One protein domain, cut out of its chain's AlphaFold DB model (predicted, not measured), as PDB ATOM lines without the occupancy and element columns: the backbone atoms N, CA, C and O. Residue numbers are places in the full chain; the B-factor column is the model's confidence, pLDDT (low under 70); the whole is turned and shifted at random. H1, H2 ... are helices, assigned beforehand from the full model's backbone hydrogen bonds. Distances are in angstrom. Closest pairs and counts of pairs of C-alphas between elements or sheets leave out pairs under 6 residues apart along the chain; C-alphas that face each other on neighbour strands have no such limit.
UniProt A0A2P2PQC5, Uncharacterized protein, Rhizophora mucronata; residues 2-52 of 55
ATOM      1  N   GLN A   2       9.050  38.000  -4.717       91.19
ATOM      2  CA  GLN A   2      10.019  39.064  -4.380       91.19
ATOM      3  C   GLN A   2       9.626  40.458  -4.909       91.19
ATOM      4  O   GLN A   2       9.531  41.394  -4.126       91.19
ATOM      5  N   LYS A   3       9.301  40.584  -6.208       89.62
ATOM      6  CA  LYS A   3       8.823  41.857  -6.789       89.62
ATOM      7  C   LYS A   3       7.534  42.371  -6.134       89.62
ATOM      8  O   LYS A   3       7.399  43.561  -5.897       89.62
ATOM      9  N   LEU A   4       6.600  41.471  -5.815       89.25
ATOM     10  CA  LEU A   4       5.353  41.831  -5.136       89.25
ATOM     11  C   LEU A   4       5.621  42.365  -3.722       89.25
ATOM     12  O   LEU A   4       5.056  43.381  -3.345       89.25
ATOM     13  N   ALA A   5       6.507  41.717  -2.962       88.44
ATOM     14  CA  ALA A   5       6.896  42.187  -1.636       88.44
ATOM     15  C   ALA A   5       7.551  43.577  -1.704       88.44
ATOM     16  O   ALA A   5       7.189  44.455  -0.930       88.44
ATOM     17  N   GLN A   6       8.447  43.813  -2.670       88.81
ATOM     18  CA  GLN A   6       9.034  45.141  -2.890       88.81
ATOM     19  C   GLN A   6       7.955  46.204  -3.144       88.81
ATOM     20  O   GLN A   6       7.959  47.237  -2.484       88.81
ATOM     21  N   LEU A   7       6.988  45.926  -4.024       85.75
ATOM     22  CA  LEU A   7       5.887  46.852  -4.325       85.75
ATOM     23  C   LEU A   7       5.000  47.160  -3.110       85.75
ATOM     24  O   LEU A   7       4.561  48.295  -2.946       85.75
ATOM     25  N   VAL A   8       4.732  46.163  -2.265       85.12
ATOM     26  CA  VAL A   8       3.889  46.329  -1.071       85.12
ATOM     27  C   VAL A   8       4.615  47.132   0.009       85.12
ATOM     28  O   VAL A   8       4.006  48.009   0.615       85.12
ATOM     29  N   PHE A   9       5.910  46.878   0.226       82.81
ATOM     30  CA  PHE A   9       6.654  47.457   1.349       82.81
ATOM     31  C   PHE A   9       7.388  48.770   1.042       82.81
ATOM     32  O   PHE A   9       7.721  49.496   1.972       82.81
ATOM     33  N   GLN A  10       7.653  49.114  -0.223       81.69
ATOM     34  CA  GLN A  10       8.463  50.298  -0.560       81.69
ATOM     35  C   GLN A  10       7.672  51.617  -0.677       81.69
ATOM     36  O   GLN A  10       8.217  52.591  -1.183       81.69
ATOM     37  N   ASN A  11       6.421  51.699  -0.196       65.06
ATOM     38  CA  ASN A  11       5.608  52.934  -0.177       65.06
ATOM     39  C   ASN A  11       5.604  53.730  -1.504       65.06
ATOM     40  O   ASN A  11       5.496  54.948  -1.517       65.06
ATOM     41  N   THR A  12       5.685  53.045  -2.647       60.69
ATOM     42  CA  THR A  12       5.903  53.692  -3.955       60.69
ATOM     43  C   THR A  12       4.643  54.213  -4.639       60.69
ATOM     44  O   THR A  12       4.735  54.816  -5.701       60.69
ATOM     45  N   SER A  13       3.459  53.994  -4.068       60.94
ATOM     46  CA  SER A  13       2.223  54.526  -4.643       60.94
ATOM     47  C   SER A  13       1.611  55.522  -3.679       60.94
ATOM     48  O   SER A  13       0.830  55.140  -2.803       60.94
ATOM     49  N   GLU A  14       1.983  56.788  -3.872       64.44
ATOM     50  CA  GLU A  14       1.135  57.924  -3.531       64.44
ATOM     51  C   GLU A  14      -0.208  57.707  -4.250       64.44
ATOM     52  O   GLU A  14      -0.265  57.660  -5.477       64.44
ATOM     53  N   GLY A  15      -1.275  57.437  -3.495       68.50
ATOM     54  CA  GLY A  15      -2.640  57.328  -4.029       68.50
ATOM     55  C   GLY A  15      -3.324  55.961  -3.927       68.50
ATOM     56  O   GLY A  15      -4.538  55.904  -4.093       68.50
ATOM     57  N   THR A  16      -2.617  54.871  -3.605       74.81
ATOM     58  CA  THR A  16      -3.280  53.577  -3.340       74.81
ATOM     59  C   THR A  16      -3.428  53.352  -1.839       74.81
ATOM     60  O   THR A  16      -2.418  53.320  -1.132       74.81
ATOM     61  N   ASP A  17      -4.668  53.142  -1.386       84.00
ATOM     62  CA  ASP A  17      -5.012  52.812   0.003       84.00
ATOM     63  C   ASP A  17      -4.126  51.654   0.527       84.00
ATOM     64  O   ASP A  17      -4.096  50.575  -0.085       84.00
ATOM     65  N   PRO A  18      -3.387  51.853   1.635       83.44
ATOM     66  CA  PRO A  18      -2.579  50.810   2.263       83.44
ATOM     67  C   PRO A  18      -3.344  49.505   2.522       83.44
ATOM     68  O   PRO A  18      -2.803  48.428   2.262       83.44
ATOM     69  N   ASN A  19      -4.618  49.582   2.919       86.69
ATOM     70  CA  ASN A  19      -5.452  48.406   3.190       86.69
ATOM     71  C   ASN A  19      -5.682  47.563   1.931       86.69
ATOM     72  O   ASN A  19      -5.727  46.330   1.989       86.69
ATOM     73  N   VAL A  20      -5.793  48.215   0.770       87.44
ATOM     74  CA  VAL A  20      -5.930  47.523  -0.516       87.44
ATOM     75  C   VAL A  20      -4.645  46.751  -0.811       87.44
ATOM     76  O   VAL A  20      -4.706  45.553  -1.093       87.44
ATOM     77  N   LYS A  21      -3.470  47.379  -0.668       86.94
ATOM     78  CA  LYS A  21      -2.177  46.701  -0.890       86.94
ATOM     79  C   LYS A  21      -1.986  45.509   0.043       86.94
ATOM     80  O   LYS A  21      -1.572  44.441  -0.413       86.94
ATOM     81  N   GLU A  22      -2.307  45.673   1.323       89.00
ATOM     82  CA  GLU A  22      -2.210  44.598   2.310       89.00
ATOM     83  C   GLU A  22      -3.142  43.433   1.984       89.00
ATOM     84  O   GLU A  22      -2.710  42.280   2.042       89.00
ATOM     85  N   THR A  23      -4.374  43.717   1.556       92.44
ATOM     86  CA  THR A  23      -5.342  42.688   1.149       92.44
ATOM     87  C   THR A  23      -4.819  41.885  -0.041       92.44
ATOM     88  O   THR A  23      -4.757  40.654   0.021       92.44
ATOM     89  N   TYR A  24      -4.362  42.558  -1.102       90.69
ATOM     90  CA  TYR A  24      -3.764  41.881  -2.260       90.69
ATOM     91  C   TYR A  24      -2.549  41.040  -1.863       90.69
ATOM     92  O   TYR A  24      -2.383  39.909  -2.330       90.69
ATOM     93  N   PHE A  25      -1.705  41.562  -0.973       93.38
ATOM     94  CA  PHE A  25      -0.538  40.837  -0.499       93.38
ATOM     95  C   PHE A  25      -0.902  39.628   0.368       93.38
ATOM     96  O   PHE A  25      -0.251  38.587   0.266       93.38
ATOM     97  N   ALA A  26      -1.931  39.730   1.211       95.75
ATOM     98  CA  ALA A  26      -2.440  38.621   2.011       95.75
ATOM     99  C   ALA A  26      -2.968  37.488   1.121       95.75
ATOM    100  O   ALA A  26      -2.580  36.337   1.320       95.75
ATOM    101  N   VAL A  27      -3.752  37.822   0.089       96.31
ATOM    102  CA  VAL A  27      -4.240  36.844  -0.897       96.31
ATOM    103  C   VAL A  27      -3.070  36.201  -1.638       96.31
ATOM    104  O   VAL A  27      -2.931  34.985  -1.633       96.31
ATOM    105  N   ALA A  28      -2.158  36.974  -2.223       96.62
ATOM    106  CA  ALA A  28      -1.033  36.385  -2.952       96.62
ATOM    107  C   ALA A  28      -0.148  35.488  -2.064       96.62
ATOM    108  O   ALA A  28       0.328  34.440  -2.511       96.62
ATOM    109  N   ARG A  29       0.064  35.874  -0.797       95.62
ATOM    110  CA  ARG A  29       0.825  35.072   0.168       95.62
ATOM    111  C   ARG A  29       0.131  33.768   0.535       95.62
ATOM    112  O   ARG A  29       0.844  32.780   0.680       95.62
ATOM    113  N   SER A  30      -1.196  33.735   0.673       95.94
ATOM    114  CA  SER A  30      -1.898  32.489   1.007       95.94
ATOM    115  C   SER A  30      -1.749  31.453  -0.108       95.94
ATOM    116  O   SER A  30      -1.356  30.323   0.164       95.94
ATOM    117  N   PHE A  31      -1.920  31.861  -1.369       95.88
ATOM    118  CA  PHE A  31      -1.708  30.985  -2.527       95.88
ATOM    119  C   PHE A  31      -0.253  30.525  -2.641       95.88
ATOM    120  O   PHE A  31       0.014  29.346  -2.867       95.88
ATOM    121  N   TYR A  32       0.697  31.445  -2.460       96.56
ATOM    122  CA  TYR A  32       2.118  31.106  -2.487       96.56
ATOM    123  C   TYR A  32       2.496  30.109  -1.387       96.56
ATOM    124  O   TYR A  32       3.230  29.158  -1.643       96.56
ATOM    125  N   TYR A  33       1.974  30.308  -0.175       96.12
ATOM    126  CA  TYR A  33       2.190  29.406   0.948       96.12
ATOM    127  C   TYR A  33       1.611  28.015   0.665       96.12
ATOM    128  O   TYR A  33       2.333  27.033   0.806       96.12
ATOM    129  N   SER A  34       0.369  27.919   0.181       92.81
ATOM    130  CA  SER A  34      -0.251  26.636  -0.178       92.81
ATOM    131  C   SER A  34       0.471  25.892  -1.306       92.81
ATOM    132  O   SER A  34       0.439  24.668  -1.331       92.81
ATOM    133  N   ALA A  35       1.115  26.601  -2.238       94.94
ATOM    134  CA  ALA A  35       1.839  25.977  -3.348       94.94
ATOM    135  C   ALA A  35       3.215  25.410  -2.951       94.94
ATOM    136  O   ALA A  35       3.730  24.530  -3.635       94.94
ATOM    137  N   ILE A  36       3.831  25.943  -1.890       95.38
ATOM    138  CA  ILE A  36       5.206  25.598  -1.487       95.38
ATOM    139  C   ILE A  36       5.242  24.759  -0.215       95.38
ATOM    140  O   ILE A  36       6.134  23.929  -0.054       95.38
ATOM    141  N   CYS A  37       4.310  24.991   0.705       95.69
ATOM    142  CA  CYS A  37       4.248  24.249   1.949       95.69
ATOM    143  C   CYS A  37       3.840  22.806   1.668       95.69
ATOM    144  O   CYS A  37       2.837  22.555   0.999       95.69
ATOM    145  N   ASP A  38       4.587  21.853   2.219       96.56
ATOM    146  CA  ASP A  38       4.177  20.461   2.157       96.56
ATOM    147  C   ASP A  38       2.891  20.241   2.986       96.56
ATOM    148  O   ASP A  38       2.637  20.970   3.958       96.56
ATOM    149  N   PRO A  39       2.078  19.225   2.643       94.25
ATOM    150  CA  PRO A  39       0.819  18.964   3.335       94.25
ATOM    151  C   PRO A  39       0.964  18.681   4.837       94.25
ATOM    152  O   PRO A  39       0.047  18.979   5.603       94.25
ATOM    153  N   GLY A  40       2.087  18.102   5.274       96.56
ATOM    154  CA  GLY A  40       2.341  17.814   6.685       96.56
ATOM    155  C   GLY A  40       2.503  19.102   7.484       96.56
ATOM    156  O   GLY A  40       1.767  19.335   8.445       96.56
ATOM    157  N   THR A  41       3.395  19.981   7.025       96.75
ATOM    158  CA  THR A  41       3.601  21.306   7.627       96.75
ATOM    159  C   THR A  41       2.337  22.164   7.552       96.75
ATOM    160  O   THR A  41       2.016  22.864   8.511       96.75
ATOM    161  N   PHE A  42       1.573  22.081   6.457       95.94
ATOM    162  CA  PHE A  42       0.322  22.828   6.302       95.94
ATOM    163  C   PHE A  42      -0.714  22.441   7.372       95.94
ATOM    164  O   PHE A  42      -1.244  23.308   8.069       95.94
ATOM    165  N   ASN A  43      -0.954  21.138   7.562       96.56
ATOM    166  CA  ASN A  43      -1.875  20.638   8.589       96.56
ATOM    167  C   ASN A  43      -1.385  20.939  10.009       96.56
ATOM    168  O   ASN A  43      -2.179  21.307  10.875       96.56
ATOM    169  N   TYR A  44      -0.076  20.831  10.240       97.38
ATOM    170  CA  TYR A  44       0.535  21.201  11.512       97.38
ATOM    171  C   TYR A  44       0.322  22.686  11.835       97.38
ATOM    172  O   TYR A  44      -0.099  23.016  12.941       97.38
ATOM    173  N   HIS A  45       0.536  23.590  10.875       96.94
ATOM    174  CA  HIS A  45       0.275  25.016  11.081       96.94
ATOM    175  C   HIS A  45      -1.204  25.305  11.361       96.94
ATOM    176  O   HIS A  45      -1.492  26.112  12.241       96.94
ATOM    177  N   ILE A  46      -2.136  24.627  10.683       96.38
ATOM    178  CA  ILE A  46      -3.573  24.739  10.986       96.38
ATOM    179  C   ILE A  46      -3.855  24.339  12.436       96.38
ATOM    180  O   ILE A  46      -4.484  25.111  13.164       96.38
ATOM    181  N   ALA A  47      -3.371  23.167  12.862       97.94
ATOM    182  CA  ALA A  47      -3.546  22.668  14.223       97.94
ATOM    183  C   ALA A  47      -3.027  23.681  15.257       97.94
ATOM    184  O   ALA A  47      -3.765  24.123  16.138       97.94
ATOM    185  N   ARG A  48      -1.780  24.123  15.076       97.25
ATOM    186  CA  ARG A  48      -1.102  25.027  16.007       97.25
ATOM    187  C   ARG A  48      -1.708  26.413  16.096       97.25
ATOM    188  O   ARG A  48      -1.787  26.965  17.184       97.25
ATOM    189  N   VAL A  49      -2.084  27.005  14.966       96.69
ATOM    190  CA  VAL A  49      -2.537  28.403  14.943       96.69
ATOM    191  C   VAL A  49      -3.996  28.526  15.371       96.69
ATOM    192  O   VAL A  49      -4.352  29.507  16.018       96.69
ATOM    193  N   LEU A  50      -4.846  27.562  15.009       97.50
ATOM    194  CA  LEU A  50      -6.289  27.670  15.241       97.50
ATOM    195  C   LEU A  50      -6.772  26.931  16.491       97.50
ATOM    196  O   LEU A  50      -7.802  27.315  17.044       97.50
ATOM    197  N   PHE A  51      -6.074  25.878  16.926       97.38
ATOM    198  CA  PHE A  51      -6.599  24.959  17.943       97.38
ATOM    199  C   PHE A  51      -5.716  24.814  19.186       97.38
ATOM    200  O   PHE A  51      -6.206  24.356  20.219       97.38
ATOM    201  N   GLU A  52      -4.448  25.221  19.137       97.56
ATOM    202  CA  GLU A  52      -3.575  25.222  20.311       97.56
ATOM    203  C   GLU A  52      -3.602  26.584  21.018       97.56
ATOM    204  O   GLU A  52      -3.563  27.642  20.390       97.56
TER     205      GLU A  52
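This is residues 2 to 52 of the 55 residues of an uncharacterized protein of Rhizophora mucronata (UniProt A0A2P2PQC5). A short helix, H1, begins the printed part and pairs with the first part of a long helix, H2, as a helical hairpin; at the far end of H2 the chain turns a sharp corner into a third helix, H3, and H2 and H3 make a V. Residues 46 to 52, of which 46 to 50 belong to H3, stand free and stick out. The printed part has 51 residues with three named helices, H1, H2 and H3 in that order, and no named strand; the class is all helix. It is only just loose, close to extended, with a radius of gyration of the C-alphas of 14.3 A, and elongated, spanning 41 by 21 by 13 A.

H1, residues 2 to 9, and H2, residues 18 to 36, touch, and H2 touches H1 with residues 21 to 25 alone. Their closest C-alphas are those of Val 8 and Lys 21, 6.1 A apart. This hairpin has a shallow tilt of 28 degrees, opposite ways. H2 is close to but not clearly touching H3, residues 39 to 50; their closest C-alphas, of Ser 34 and Phe 42, are 7.5 A apart. H2 and H3 run opposite ways at a steep tilt of 43 degrees. H1 and H3 are apart. In H1, H2 and H3 every O i to N i+4 pair is within hydrogen-bond range.

H1 starts at C-alpha 2 (10.019, 39.064, -4.380) and is 10.7 A long from first to last C-alpha. H2 starts at C-alpha 18 (-2.579, 50.810, 2.263) and measures 26.7 A. H3 measures 16.4 A and ends at C-alpha 50 (-6.289, 27.670, 15.241).

The two C-alphas farthest apart, of Glu 14 and Gly 40, are 41.4 A apart. The printed part has no cut. The link from H1 to H2 is short, with 8 residues, and that from H2 to H3 is tight, with 2. The mean pLDDT of the printed part is 89.6; residues 11 to 15 are under 70.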